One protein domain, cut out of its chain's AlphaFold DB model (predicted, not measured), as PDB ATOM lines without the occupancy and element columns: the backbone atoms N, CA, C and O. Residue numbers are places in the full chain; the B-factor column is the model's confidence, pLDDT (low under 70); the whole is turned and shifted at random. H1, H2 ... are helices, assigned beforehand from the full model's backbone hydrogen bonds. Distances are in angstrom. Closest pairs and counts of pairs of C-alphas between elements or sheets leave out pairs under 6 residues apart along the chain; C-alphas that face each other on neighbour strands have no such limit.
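This is residues 609 to 711 of the 993 residues of an uncharacterized protein of Ancylostoma ceylanicum (UniProt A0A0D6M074). Four helices make an up-and-down bundle, each running against the one before; H2, H3 and H4 form a triangle, and H1 packs on H2, away from H4. Residues 682 to 689 stick out at one end. The 103 printed residues, all helix in class, include H1 to H4 and no named strand. The whole is compact, radius of gyration of the C-alphas 14.3 A, spanning 42 by 33 by 25 A.

H1, residues 612 to 626, touches the hub H2, residues 631 to 647; their closest C-alphas, Trp 613 and Ala 641, are 4.4 A apart. This hairpin has a shallow tilt of 13 degrees. H3, residues 665 to 683, touches H2, closest at C-alphas 673 and 635, 6.0 A. H4, residues 689 to 704, touches H2 residues 632 to 639 alone, closest at C-alphas 695 and 632, 6.4 A. H1 and H4 are apart. In H1 to H4 every O i to N i+4 pair is within hydrogen-bond range.

H1 begins at C-alpha 612 (8.936, -20.623, -25.656) and is 21.1 A long, H2 24.5 A, H3 27.0 A. H4, 22.4 A, ends at C-alpha 704 (26.868, -28.416, -16.618).

The printed part has no cut. Residues 648 to 664 are a long link. pLDDT is under 70 at 21 residues, among them 703 to 711.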
ATOM      1  N   CYS A 609       9.755 -15.072 -24.807       66.38
ATOM      2  CA  CYS A 609       8.332 -15.393 -24.761       66.38
ATOM      3  C   CYS A 609       8.049 -16.454 -23.678       66.38
ATOM      4  O   CYS A 609       8.671 -17.514 -23.670       66.38
ATOM      5  N   GLU A 610       7.066 -16.223 -22.799       66.12
ATOM      6  CA  GLU A 610       6.774 -17.106 -21.646       66.12
ATOM      7  C   GLU A 610       6.483 -18.571 -22.045       66.12
ATOM      8  O   GLU A 610       6.774 -19.498 -21.289       66.12
ATOM      9  N   TYR A 611       5.940 -18.804 -23.247       77.12
ATOM     10  CA  TYR A 611       5.608 -20.144 -23.753       77.12
ATOM     11  C   TYR A 611       6.735 -20.815 -24.557       77.12
ATOM     12  O   TYR A 611       6.563 -21.946 -25.016       77.12
ATOM     13  N   GLN A 612       7.877 -20.150 -24.759       82.12
ATOM     14  CA  GLN A 612       8.936 -20.623 -25.656       82.12
ATOM     15  C   GLN A 612       9.511 -21.978 -25.214       82.12
ATOM     16  O   GLN A 612       9.593 -22.910 -26.019       82.12
ATOM     17  N   TRP A 613       9.800 -22.148 -23.921       84.12
ATOM     18  CA  TRP A 613      10.305 -23.415 -23.383       84.12
ATOM     19  C   TRP A 613       9.289 -24.559 -23.539       84.12
ATOM     20  O   TRP A 613       9.655 -25.683 -23.896       84.12
ATOM     21  N   LEU A 614       7.993 -24.268 -23.348       85.69
ATOM     22  CA  LEU A 614       6.907 -25.229 -23.559       85.69
ATOM     23  C   LEU A 614       6.813 -25.638 -25.030       85.69
ATOM     24  O   LEU A 614       6.565 -26.807 -25.324       85.69
ATOM     25  N   GLY A 615       7.021 -24.695 -25.952       85.44
ATOM     26  CA  GLY A 615       7.058 -24.967 -27.385       85.44
ATOM     27  C   GLY A 615       8.120 -26.014 -27.722       85.44
ATOM     28  O   GLY A 615       7.783 -27.067 -28.268       85.44
ATOM     29  N   TYR A 616       9.374 -25.788 -27.316       86.62
ATOM     30  CA  TYR A 616      10.466 -26.751 -27.527       86.62
ATOM     31  C   TYR A 616      10.184 -28.114 -26.881       86.62
ATOM     32  O   TYR A 616      10.374 -29.165 -27.501       86.62
ATOM     33  N   PHE A 617       9.640 -28.110 -25.664       89.12
ATOM     34  CA  PHE A 617       9.275 -29.325 -24.945       89.12
ATOM     35  C   PHE A 617       8.227 -30.172 -25.681       89.12
ATOM     36  O   PHE A 617       8.375 -31.396 -25.804       89.12
ATOM     37  N   PHE A 618       7.156 -29.546 -26.178       90.00
ATOM     38  CA  PHE A 618       6.109 -30.257 -26.907       90.00
ATOM     39  C   PHE A 618       6.574 -30.711 -28.289       90.00
ATOM     40  O   PHE A 618       6.249 -31.837 -28.676       90.00
ATOM     41  N   VAL A 619       7.387 -29.912 -28.986       90.06
ATOM     42  CA  VAL A 619       8.038 -30.313 -30.243       90.06
ATOM     43  C   VAL A 619       8.846 -31.594 -30.034       90.06
ATOM     44  O   VAL A 619       8.624 -32.576 -30.747       90.06
ATOM     45  N   ALA A 620       9.697 -31.651 -29.006       88.81
ATOM     46  CA  ALA A 620      10.494 -32.838 -28.706       88.81
ATOM     47  C   ALA A 620       9.626 -34.069 -28.373       88.81
ATOM     48  O   ALA A 620       9.848 -35.167 -28.892       88.81
ATOM     49  N   LYS A 621       8.572 -33.902 -27.558       87.69
ATOM     50  CA  LYS A 621       7.627 -34.989 -27.232       87.69
ATOM     51  C   LYS A 621       6.864 -35.508 -28.451       87.69
ATOM     52  O   LYS A 621       6.598 -36.709 -28.540       87.69
ATOM     53  N   LEU A 622       6.472 -34.620 -29.360       88.19
ATOM     54  CA  LEU A 622       5.791 -34.971 -30.602       88.19
ATOM     55  C   LEU A 622       6.734 -35.697 -31.560       88.19
ATOM     56  O   LEU A 622       6.357 -36.734 -32.105       88.19
ATOM     57  N   GLN A 623       7.974 -35.226 -31.690       87.38
ATOM     58  CA  GLN A 623       9.013 -35.891 -32.472       87.38
ATOM     59  C   GLN A 623       9.294 -37.303 -31.948       87.38
ATOM     60  O   GLN A 623       9.321 -38.237 -32.743       87.38
ATOM     61  N   ALA A 624       9.356 -37.499 -30.627       84.81
ATOM     62  CA  ALA A 624       9.514 -38.826 -30.025       84.81
ATOM     63  C   ALA A 624       8.366 -39.795 -30.357       84.81
ATOM     64  O   ALA A 624       8.557 -41.007 -30.354       84.81
ATOM     65  N   LYS A 625       7.157 -39.275 -30.612       83.44
ATOM     66  CA  LYS A 625       5.968 -40.070 -30.963       83.44
ATOM     67  C   LYS A 625       5.822 -40.311 -32.466       83.44
ATOM     68  O   LYS A 625       5.194 -41.294 -32.844       83.44
ATOM     69  N   LEU A 626       6.307 -39.390 -33.300       81.81
ATOM     70  CA  LEU A 626       6.173 -39.444 -34.759       81.81
ATOM     71  C   LEU A 626       7.374 -40.136 -35.421       81.81
ATOM     72  O   LEU A 626       7.179 -40.917 -36.345       81.81
ATOM     73  N   ASN A 627       8.584 -39.890 -34.911       72.62
ATOM     74  CA  ASN A 627       9.854 -40.395 -35.428       72.62
ATOM     75  C   ASN A 627      10.660 -41.056 -34.292       72.62
ATOM     76  O   ASN A 627      11.620 -40.482 -33.783       72.62
ATOM     77  N   GLU A 628      10.301 -42.287 -33.906       65.44
ATOM     78  CA  GLU A 628      11.008 -43.038 -32.843       65.44
ATOM     79  C   GLU A 628      12.491 -43.340 -33.163       65.44
ATOM     80  O   GLU A 628      13.239 -43.757 -32.278       65.44
ATOM     81  N   SER A 629      12.935 -43.140 -34.409       66.50
ATOM     82  CA  SER A 629      14.289 -43.468 -34.866       66.50
ATOM     83  C   SER A 629      15.357 -42.428 -34.507       66.50
ATOM     84  O   SER A 629      16.521 -42.802 -34.361       66.50
ATOM     85  N   ASP A 630      14.995 -41.150 -34.345       80.81
ATOM     86  CA  ASP A 630      15.955 -40.055 -34.143       80.81
ATOM     87  C   ASP A 630      15.904 -39.502 -32.713       80.81
ATOM     88  O   ASP A 630      15.384 -38.422 -32.429       80.81
ATOM     89  N   VAL A 631      16.458 -40.285 -31.785       85.69
ATOM     90  CA  VAL A 631      16.550 -39.918 -30.365       85.69
ATOM     91  C   VAL A 631      17.388 -38.657 -30.130       85.69
ATOM     92  O   VAL A 631      17.144 -37.942 -29.161       85.69
ATOM     93  N   VAL A 632      18.363 -38.368 -31.001       85.12
ATOM     94  CA  VAL A 632      19.258 -37.215 -30.832       85.12
ATOM     95  C   VAL A 632      18.464 -35.931 -31.001       85.12
ATOM     96  O   VAL A 632      18.543 -35.069 -30.136       85.12
ATOM     97  N   LYS A 633      17.624 -35.853 -32.037       86.06
ATOM     98  CA  LYS A 633      16.753 -34.697 -32.275       86.06
ATOM     99  C   LYS A 633      15.759 -34.450 -31.132       86.06
ATOM    100  O   LYS A 633      15.484 -33.310 -30.776       86.06
ATOM    101  N   VAL A 634      15.243 -35.518 -30.520       88.31
ATOM    102  CA  VAL A 634      14.351 -35.403 -29.351       88.31
ATOM    103  C   VAL A 634      15.094 -34.825 -28.148       88.31
ATOM    104  O   VAL A 634      14.565 -33.963 -27.453       88.31
ATOM    105  N   VAL A 635      16.306 -35.311 -27.880       86.38
ATOM    106  CA  VAL A 635      17.119 -34.837 -26.753       86.38
ATOM    107  C   VAL A 635      17.591 -33.402 -26.978       86.38
ATOM    108  O   VAL A 635      17.564 -32.623 -26.034       86.38
ATOM    109  N   ASP A 636      17.926 -33.045 -28.216       84.88
ATOM    110  CA  ASP A 636      18.239 -31.679 -28.638       84.88
ATOM    111  C   ASP A 636      17.084 -30.716 -28.329       84.88
ATOM    112  O   ASP A 636      17.251 -29.764 -27.575       84.88
ATOM    113  N   GLY A 637      15.859 -31.030 -28.767       84.56
ATOM    114  CA  GLY A 637      14.691 -30.194 -28.460       84.56
ATOM    115  C   GLY A 637      14.370 -30.088 -26.960       84.56
ATOM    116  O   GLY A 637      13.899 -29.052 -26.499       84.56
ATOM    117  N   LEU A 638      14.641 -31.134 -26.169       86.56
ATOM    118  CA  LEU A 638      14.502 -31.067 -24.707       86.56
ATOM    119  C   LEU A 638      15.606 -30.227 -24.048       86.56
ATOM    120  O   LEU A 638      15.351 -29.597 -23.023       86.56
ATOM    121  N   TYR A 639      16.811 -30.221 -24.617       83.69
ATOM    122  CA  TYR A 639      17.914 -29.375 -24.172       83.69
ATOM    123  C   TYR A 639      17.637 -27.896 -24.471       83.69
ATOM    124  O   TYR A 639      17.792 -27.057 -23.586       83.69
ATOM    125  N   GLU A 640      17.118 -27.582 -25.660       83.81
ATOM    126  CA  GLU A 640      16.658 -26.230 -26.012       83.81
ATOM    127  C   GLU A 640      15.536 -25.748 -25.079       83.81
ATOM    128  O   GLU A 640      15.542 -24.608 -24.613       83.81
ATOM    129  N   ALA A 641      14.607 -26.639 -24.710       85.19
ATOM    130  CA  ALA A 641      13.594 -26.333 -23.700       85.19
ATOM    131  C   ALA A 641      14.218 -26.001 -22.332       85.19
ATOM    132  O   ALA A 641      13.760 -25.078 -21.664       85.19
ATOM    133  N   ALA A 642      15.273 -26.716 -21.922       80.00
ATOM    134  CA  ALA A 642      15.979 -26.450 -20.667       80.00
ATOM    135  C   ALA A 642      16.696 -25.093 -20.685       80.00
ATOM    136  O   ALA A 642      16.541 -24.322 -19.738       80.00
ATOM    137  N   CYS A 643      17.379 -24.767 -21.785       78.44
ATOM    138  CA  CYS A 643      18.017 -23.465 -21.973       78.44
ATOM    139  C   CYS A 643      16.983 -22.330 -21.946       78.44
ATOM    140  O   CYS A 643      17.169 -21.328 -21.259       78.44
ATOM    141  N   SER A 644      15.849 -22.503 -22.631       76.12
ATOM    142  CA  SER A 644      14.765 -21.518 -22.619       76.12
ATOM    143  C   SER A 644      14.132 -21.356 -21.232       76.12
ATOM    144  O   SER A 644      13.801 -20.232 -20.869       76.12
ATOM    145  N   CYS A 645      13.992 -22.426 -20.438       76.62
ATOM    146  CA  CYS A 645      13.546 -22.322 -19.043       76.62
ATOM    147  C   CYS A 645      14.510 -21.489 -18.190       76.62
ATOM    148  O   CYS A 645      14.056 -20.668 -17.398       76.62
ATOM    149  N   GLU A 646      15.823 -21.695 -18.333       72.50
ATOM    150  CA  GLU A 646      16.825 -20.911 -17.598       72.50
ATOM    151  C   GLU A 646      16.765 -19.428 -17.975       72.50
ATOM    152  O   GLU A 646      16.785 -18.563 -17.100       72.50
ATOM    153  N   LEU A 647      16.630 -19.141 -19.270       73.56
ATOM    154  CA  LEU A 647      16.459 -17.785 -19.783       73.56
ATOM    155  C   LEU A 647      15.180 -17.116 -19.248       73.56
ATOM    156  O   LEU A 647      15.193 -15.923 -18.961       73.56
ATOM    157  N   SER A 648      14.101 -17.876 -19.035       72.56
ATOM    158  CA  SER A 648      12.865 -17.413 -18.381       72.56
ATOM    159  C   SER A 648      12.959 -17.312 -16.845       72.56
ATOM    160  O   SER A 648      11.932 -17.287 -16.173       72.56
ATOM    161  N   GLU A 649      14.172 -17.274 -16.280       73.75
ATOM    162  CA  GLU A 649      14.469 -17.122 -14.845       73.75
ATOM    163  C   GLU A 649      13.988 -18.273 -13.938       73.75
ATOM    164  O   GLU A 649      14.038 -18.170 -12.705       73.75
ATOM    165  N   PHE A 650      13.595 -19.422 -14.504       70.75
ATOM    166  CA  PHE A 650      13.339 -20.613 -13.697       70.75
ATOM    167  C   PHE A 650      14.656 -21.128 -13.108       70.75
ATOM    168  O   PHE A 650      15.655 -21.341 -13.799       70.75
ATOM    169  N   PHE A 651      14.663 -21.377 -11.802       66.19
ATOM    170  CA  PHE A 651      15.830 -21.891 -11.091       66.19
ATOM    171  C   PHE A 651      15.542 -23.247 -10.459       66.19
ATOM    172  O   PHE A 651      14.394 -23.612 -10.250       66.19
ATOM    173  N   TYR A 652      16.596 -23.988 -10.110       66.50
ATOM    174  CA  TYR A 652      16.479 -25.262  -9.399       66.50
ATOM    175  C   TYR A 652      16.395 -25.004  -7.891       66.50
ATOM    176  O   TYR A 652      17.418 -24.697  -7.269       66.50
ATOM    177  N   PRO A 653      15.214 -25.108  -7.257       61.59
ATOM    178  CA  PRO A 653      15.123 -24.989  -5.810       61.59
ATOM    179  C   PRO A 653      15.744 -26.215  -5.127       61.59
ATOM    180  O   PRO A 653      15.600 -27.352  -5.570       61.59
ATOM    181  N   ILE A 654      16.378 -25.998  -3.971       62.03
ATOM    182  CA  ILE A 654      16.988 -27.074  -3.163       62.03
ATOM    183  C   ILE A 654      15.927 -28.091  -2.686       62.03
ATOM    184  O   ILE A 654      16.214 -29.283  -2.517       62.03
ATOM    185  N   LYS A 655      14.697 -27.617  -2.456       60.88
ATOM    186  CA  LYS A 655      13.498 -28.401  -2.127       60.88
ATOM    187  C   LYS A 655      12.262 -27.695  -2.686       60.88
ATOM    188  O   LYS A 655      12.070 -26.512  -2.419       60.88
ATOM    189  N   ILE A 656      11.408 -28.436  -3.387       71.44
ATOM    190  CA  ILE A 656      10.112 -27.950  -3.876       71.44
ATOM    191  C   ILE A 656       9.048 -28.241  -2.818       71.44
ATOM    192  O   ILE A 656       8.956 -29.350  -2.288       71.44
ATOM    193  N   ASN A 657       8.234 -27.242  -2.489       75.81
ATOM    194  CA  ASN A 657       7.099 -27.426  -1.592       75.81
ATOM    195  C   ASN A 657       6.001 -28.243  -2.294       75.81
ATOM    196  O   ASN A 657       5.500 -27.828  -3.333       75.81
ATOM    197  N   VAL A 658       5.569 -29.349  -1.682       72.06
ATOM    198  CA  VAL A 658       4.576 -30.283  -2.250       72.06
ATOM    199  C   VAL A 658       3.240 -29.613  -2.605       72.06
ATOM    200  O   VAL A 658       2.595 -30.022  -3.565       72.06
ATOM    201  N   LYS A 659       2.826 -28.582  -1.855       67.62
ATOM    202  CA  LYS A 659       1.553 -27.876  -2.072       67.62
ATOM    203  C   LYS A 659       1.649 -26.751  -3.100       67.62
ATOM    204  O   LYS A 659       0.680 -26.508  -3.801       67.62
ATOM    205  N   LYS A 660       2.772 -26.027  -3.138       68.94
ATOM    206  CA  LYS A 660       2.931 -24.847  -4.011       68.94
ATOM    207  C   LYS A 660       3.587 -25.163  -5.355       68.94
ATOM    208  O   LYS A 660       3.363 -24.414  -6.290       68.94
ATOM    209  N   GLN A 661       4.409 -26.213  -5.418       72.62
ATOM    210  CA  GLN A 661       5.064 -26.730  -6.631       72.62
ATOM    211  C   GLN A 661       5.778 -25.674  -7.498       72.62
ATOM    212  O   GLN A 661       5.899 -25.835  -8.701       72.62
ATOM    213  N   GLN A 662       6.293 -24.606  -6.884       72.25
ATOM    214  CA  GLN A 662       7.026 -23.557  -7.599       72.25
ATOM    215  C   GLN A 662       8.346 -24.105  -8.169       72.25
ATOM    216  O   GLN A 662       9.100 -24.748  -7.430       72.25
ATOM    217  N   ASN A 663       8.634 -23.792  -9.438       71.56
ATOM    218  CA  ASN A 663       9.865 -24.149 -10.159       71.56
ATOM    219  C   ASN A 663      10.101 -25.665 -10.309       71.56
ATOM    220  O   ASN A 663      11.204 -26.168 -10.074       71.56
ATOM    221  N   ILE A 664       9.054 -26.413 -10.663       79.38
ATOM    222  CA  ILE A 664       9.122 -27.857 -10.950       79.38
ATOM    223  C   ILE A 664       9.538 -28.159 -12.398       79.38
ATOM    224  O   ILE A 664      10.067 -29.233 -12.691       79.38
ATOM    225  N   GLU A 665       9.349 -27.196 -13.292       82.00
ATOM    226  CA  GLU A 665       9.560 -27.275 -14.735       82.00
ATOM    227  C   GLU A 665      10.976 -27.762 -15.095       82.00
ATOM    228  O   GLU A 665      11.097 -28.740 -15.843       82.00
ATOM    229  N   PRO A 666      12.062 -27.211 -14.507       75.56
ATOM    230  CA  PRO A 666      13.420 -27.643 -14.843       75.56
ATOM    231  C   PRO A 666      13.718 -29.095 -14.417       75.56
ATOM    232  O   PRO A 666      14.530 -29.789 -15.040       75.56
ATOM    233  N   VAL A 667      13.035 -29.588 -13.375       79.12
ATOM    234  CA  VAL A 667      13.167 -30.968 -12.874       79.12
ATOM    235  C   VAL A 667      12.466 -31.961 -13.804       79.12
ATOM    236  O   VAL A 667      13.011 -33.029 -14.093       79.12
ATOM    237  N   GLU A 668      11.283 -31.612 -14.311       83.69
ATOM    238  CA  GLU A 668      10.562 -32.436 -15.289       83.69
ATOM    239  C   GLU A 668      11.346 -32.552 -16.605       83.69
ATOM    240  O   GLU A 668      11.432 -33.644 -17.173       83.69
ATOM    241  N   LEU A 669      11.991 -31.472 -17.064       81.75
ATOM    242  CA  LEU A 669      12.861 -31.507 -18.244       81.75
ATOM    243  C   LEU A 669      14.031 -32.481 -18.066       81.75
ATOM    244  O   LEU A 669      14.253 -33.339 -18.926       81.75
ATOM    245  N   HIS A 670      14.707 -32.431 -16.916       81.38
ATOM    246  CA  HIS A 670      15.754 -33.393 -16.566       81.38
ATOM    247  C   HIS A 670      15.237 -34.835 -16.603       81.38
ATOM    248  O   HIS A 670      15.830 -35.701 -17.255       81.38
ATOM    249  N   TYR A 671      14.096 -35.105 -15.961       83.75
ATOM    250  CA  TYR A 671      13.487 -36.433 -15.996       83.75
ATOM    251  C   TYR A 671      13.203 -36.893 -17.431       83.75
ATOM    252  O   TYR A 671      13.531 -38.030 -17.783       83.75
ATOM    253  N   GLN A 672      12.623 -36.038 -18.277       85.38
ATOM    254  CA  GLN A 672      12.283 -36.407 -19.651       85.38
ATOM    255  C   GLN A 672      13.522 -36.695 -20.503       85.38
ATOM    256  O   GLN A 672      13.509 -37.688 -21.237       85.38
ATOM    257  N   VAL A 673      14.601 -35.914 -20.369       84.44
ATOM    258  CA  VAL A 673      15.870 -36.163 -21.074       84.44
ATOM    259  C   VAL A 673      16.435 -37.529 -20.684       84.44
ATOM    260  O   VAL A 673      16.600 -38.405 -21.538       84.44
ATOM    261  N   HIS A 674      16.647 -37.766 -19.386       84.00
ATOM    262  CA  HIS A 674      17.240 -39.016 -18.903       84.00
ATOM    263  C   HIS A 674      16.345 -40.236 -19.183       84.00
ATOM    264  O   HIS A 674      16.832 -41.292 -19.591       84.00
ATOM    265  N   SER A 675      15.024 -40.094 -19.036       85.06
ATOM    266  CA  SER A 675      14.046 -41.149 -19.335       85.06
ATOM    267  C   SER A 675      14.046 -41.528 -20.815       85.06
ATOM    268  O   SER A 675      13.927 -42.710 -21.148       85.06
ATOM    269  N   THR A 676      14.178 -40.545 -21.708       86.44
ATOM    270  CA  THR A 676      14.202 -40.765 -23.160       86.44
ATOM    271  C   THR A 676      15.465 -41.504 -23.579       86.44
ATOM    272  O   THR A 676      15.366 -42.534 -24.251       86.44
ATOM    273  N   VAL A 677      16.633 -41.057 -23.105       86.19
ATOM    274  CA  VAL A 677      17.914 -41.731 -23.368       86.19
ATOM    275  C   VAL A 677      17.898 -43.163 -22.835       86.19
ATOM    276  O   VAL A 677      18.217 -44.095 -23.570       86.19
ATOM    277  N   TRP A 678      17.446 -43.368 -21.595       83.19
ATOM    278  CA  TRP A 678      17.355 -44.702 -20.999       83.19
ATOM    279  C   TRP A 678      16.454 -45.645 -21.802       83.19
ATOM    280  O   TRP A 678      16.849 -46.763 -22.133       83.19
ATOM    281  N   LYS A 679      15.246 -45.197 -22.174       85.31
ATOM    282  CA  LYS A 679      14.320 -46.003 -22.987       85.31
ATOM    283  C   LYS A 679      14.928 -46.382 -24.333       85.31
ATOM    284  O   LYS A 679      14.706 -47.504 -24.782       85.31
ATOM    285  N   TYR A 680      15.670 -45.473 -24.964       85.44
ATOM    286  CA  TYR A 680      16.349 -45.745 -26.226       85.44
ATOM    287  C   TYR A 680      17.425 -46.827 -26.075       85.44
ATOM    288  O   TYR A 680      17.427 -47.780 -26.855       85.44
ATOM    289  N   LEU A 681      18.271 -46.734 -25.041       83.56
ATOM    290  CA  LEU A 681      19.314 -47.727 -24.751       83.56
ATOM    291  C   LEU A 681      18.725 -49.111 -24.438       83.56
ATOM    292  O   LEU A 681      19.235 -50.117 -24.916       83.56
ATOM    293  N   CYS A 682      17.607 -49.177 -23.708       82.56
ATOM    294  CA  CYS A 682      16.925 -50.446 -23.431       82.56
ATOM    295  C   CYS A 682      16.296 -51.085 -24.677       82.56
ATOM    296  O   CYS A 682      16.216 -52.307 -24.769       82.56
ATOM    297  N   ARG A 683      15.791 -50.273 -25.614       82.81
ATOM    298  CA  ARG A 683      15.167 -50.758 -26.857       82.81
ATOM    299  C   ARG A 683      16.196 -51.109 -27.931       82.81
ATOM    300  O   ARG A 683      15.908 -51.942 -28.785       82.81
ATOM    301  N   THR A 684      17.371 -50.484 -27.887       80.25
ATOM    302  CA  THR A 684      18.403 -50.587 -28.924       80.25
ATOM    303  C   THR A 684      19.685 -51.157 -28.319       80.25
ATOM    304  O   THR A 684      20.506 -50.389 -27.824       80.25
ATOM    305  N   PRO A 685      19.898 -52.485 -28.363       69.94
ATOM    306  CA  PRO A 685      21.056 -53.119 -27.729       69.94
ATOM    307  C   PRO A 685      22.400 -52.761 -28.392       69.94
ATOM    308  O   PRO A 685      23.424 -52.805 -27.722       69.94
ATOM    309  N   ASN A 686      22.402 -52.358 -29.672       76.19
ATOM    310  CA  ASN A 686      23.592 -51.912 -30.415       76.19
ATOM    311  C   ASN A 686      23.368 -50.521 -31.049       76.19
ATOM    312  O   ASN A 686      23.148 -50.423 -32.259       76.19
ATOM    313  N   PRO A 687      23.371 -49.433 -30.262       79.69
ATOM    314  CA  PRO A 687      23.219 -48.079 -30.787       79.69
ATOM    315  C   PRO A 687      24.495 -47.623 -31.512       79.69
ATOM    316  O   PRO A 687      25.604 -48.065 -31.210       79.69
ATOM    317  N   SER A 688      24.358 -46.713 -32.482       82.25
ATOM    318  CA  SER A 688      25.516 -46.221 -33.237       82.25
ATOM    319  C   SER A 688      26.459 -45.395 -32.351       82.25
ATOM    320  O   SER A 688      26.010 -44.626 -31.496       82.25
ATOM    321  N   LEU A 689      27.773 -45.486 -32.592       74.88
ATOM    322  CA  LEU A 689      28.766 -44.700 -31.848       74.88
ATOM    323  C   LEU A 689      28.518 -43.189 -31.975       74.88
ATOM    324  O   LEU A 689      28.675 -42.461 -31.000       74.88
ATOM    325  N   LYS A 690      28.092 -42.720 -33.157       75.81
ATOM    326  CA  LYS A 690      27.741 -41.312 -33.396       75.81
ATOM    327  C   LYS A 690      26.599 -40.872 -32.475       75.81
ATOM    328  O   LYS A 690      26.725 -39.860 -31.797       75.81
ATOM    329  N   THR A 691      25.531 -41.667 -32.404       81.06
ATOM    330  CA  THR A 691      24.381 -41.417 -31.524       81.06
ATOM    331  C   THR A 691      24.798 -41.400 -30.057       81.06
ATOM    332  O   THR A 691      24.453 -40.467 -29.347       81.06
ATOM    333  N   LEU A 692      25.587 -42.380 -29.603       78.19
ATOM    334  CA  LEU A 692      26.065 -42.441 -28.216       78.19
ATOM    335  C   LEU A 692      26.905 -41.219 -27.819       78.19
ATOM    336  O   LEU A 692      26.721 -40.683 -26.728       78.19
ATOM    337  N   VAL A 693      27.804 -40.763 -28.699       76.62
ATOM    338  CA  VAL A 693      28.631 -39.570 -28.455       76.62
ATOM    339  C   VAL A 693      27.766 -38.314 -28.360       76.62
ATOM    340  O   VAL A 693      27.955 -37.528 -27.436       76.62
ATOM    341  N   SER A 694      26.792 -38.147 -29.261       77.50
ATOM    342  CA  SER A 694      25.849 -37.024 -29.202       77.50
ATOM    343  C   SER A 694      25.010 -37.048 -27.923       77.50
ATOM    344  O   SER A 694      24.919 -36.034 -27.240       77.50
ATOM    345  N   LEU A 695      24.453 -38.204 -27.547       83.50
ATOM    346  CA  LEU A 695      23.659 -38.336 -26.321       83.50
ATOM    347  C   LEU A 695      24.482 -38.017 -25.069       83.50
ATOM    348  O   LEU A 695      24.000 -37.307 -24.193       83.50
ATOM    349  N   LEU A 696      25.734 -38.478 -24.993       79.19
ATOM    350  CA  LEU A 696      26.625 -38.126 -23.888       79.19
ATOM    351  C   LEU A 696      26.908 -36.624 -23.832       79.19
ATOM    352  O   LEU A 696      26.930 -36.062 -22.740       79.19
ATOM    353  N   ALA A 697      27.138 -35.983 -24.980       77.12
ATOM    354  CA  ALA A 697      27.385 -34.548 -25.035       77.12
ATOM    355  C   ALA A 697      26.201 -33.764 -24.451       77.12
ATOM    356  O   ALA A 697      26.414 -32.936 -23.570       77.12
ATOM    357  N   TYR A 698      24.963 -34.097 -24.836       79.94
ATOM    358  CA  TYR A 698      23.767 -33.480 -24.250       79.94
ATOM    359  C   TYR A 698      23.605 -33.795 -22.761       79.94
ATOM    360  O   TYR A 698      23.262 -32.910 -21.986       79.94
ATOM    361  N   LEU A 699      23.881 -35.028 -22.321       82.50
ATOM    362  CA  LEU A 699      23.811 -35.374 -20.897       82.50
ATOM    363  C   LEU A 699      24.848 -34.616 -20.055       82.50
ATOM    364  O   LEU A 699      24.548 -34.237 -18.927       82.50
ATOM    365  N   ARG A 700      26.045 -34.371 -20.598       75.25
ATOM    366  CA  ARG A 700      27.063 -33.521 -19.965       75.25
ATOM    367  C   ARG A 700      26.659 -32.058 -19.971       75.25
ATOM    368  O   ARG A 700      26.811 -31.407 -18.950       75.25
ATOM    369  N   ALA A 701      26.088 -31.575 -21.072       72.50
ATOM    370  CA  ALA A 701      25.557 -30.220 -21.155       72.50
ATOM    371  C   ALA A 701      24.457 -29.989 -20.100       72.50
ATOM    372  O   ALA A 701      24.482 -28.991 -19.384       72.50
ATOM    373  N   MET A 702      23.559 -30.964 -19.927       73.38
ATOM    374  CA  MET A 702      22.534 -30.966 -18.877       73.38
ATOM    375  C   MET A 702      23.120 -31.080 -17.465       73.38
ATOM    376  O   MET A 702      22.551 -30.525 -16.537       73.38
ATOM    377  N   GLN A 703      24.263 -31.747 -17.272       68.00
ATOM    378  CA  GLN A 703      24.976 -31.709 -15.989       68.00
ATOM    379  C   GLN A 703      25.555 -30.323 -15.729       68.00
ATOM    380  O   GLN A 703      25.262 -29.736 -14.695       68.00
ATOM    381  N   SER A 704      26.285 -29.762 -16.698       56.06
ATOM    382  CA  SER A 704      26.868 -28.416 -16.618       56.06
ATOM    383  C   SER A 704      25.832 -27.296 -16.511       56.06
ATOM    384  O   SER A 704      26.191 -26.175 -16.154       56.06
ATOM    385  N   HIS A 705      24.550 -27.599 -16.734       59.22
ATOM    386  CA  HIS A 705      23.417 -26.776 -16.329       59.22
ATOM    387  C   HIS A 705      23.363 -26.713 -14.784       59.22
ATOM    388  O   HIS A 705      22.569 -27.374 -14.116       59.22
ATOM    389  N   LYS A 706      24.275 -25.912 -14.213       48.69
ATOM    390  CA  LYS A 706      24.564 -25.688 -12.782       48.69
ATOM    391  C   LYS A 706      25.213 -26.840 -11.978       48.69
ATOM    392  O   LYS A 706      25.259 -26.727 -10.753       48.69
ATOM    393  N   VAL A 707      25.800 -27.885 -12.587       37.28
ATOM    394  CA  VAL A 707      26.621 -28.908 -11.879       37.28
ATOM    395  C   VAL A 707      27.895 -29.317 -12.666       37.28
ATOM    396  O   VAL A 707      27.843 -29.765 -13.802       37.28
ATOM    397  N   ASN A 708      29.076 -29.182 -12.049       31.78
ATOM    398  CA  ASN A 708      30.399 -29.366 -12.686       31.78
ATOM    399  C   ASN A 708      30.774 -30.819 -13.107       31.78
ATOM    400  O   ASN A 708      30.620 -31.736 -12.303       31.78
ATOM    401  N   ASP A 709      31.317 -30.945 -14.339       36.16
ATOM    402  CA  ASP A 709      32.512 -31.660 -14.904       36.16
ATOM    403  C   ASP A 709      33.106 -32.942 -14.223       36.16
ATOM    404  O   ASP A 709      33.169 -33.006 -13.002       36.16
ATOM    405  N   ILE A 710      33.679 -33.996 -14.870       43.25
ATOM    406  CA  ILE A 710      34.331 -34.205 -16.199       43.25
ATOM    407  C   ILE A 710      34.652 -35.731 -16.475       43.25
ATOM    408  O   ILE A 710      34.925 -36.459 -15.524       43.25
ATOM    409  N   VAL A 711      34.732 -36.146 -17.772       39.31
ATOM    410  CA  VAL A 711      35.625 -37.166 -18.474       39.31
ATOM    411  C   VAL A 711      35.389 -38.718 -18.409       39.31
ATOM    412  O   VAL A 711      35.496 -39.308 -17.350       39.31
TER     413      VAL A 711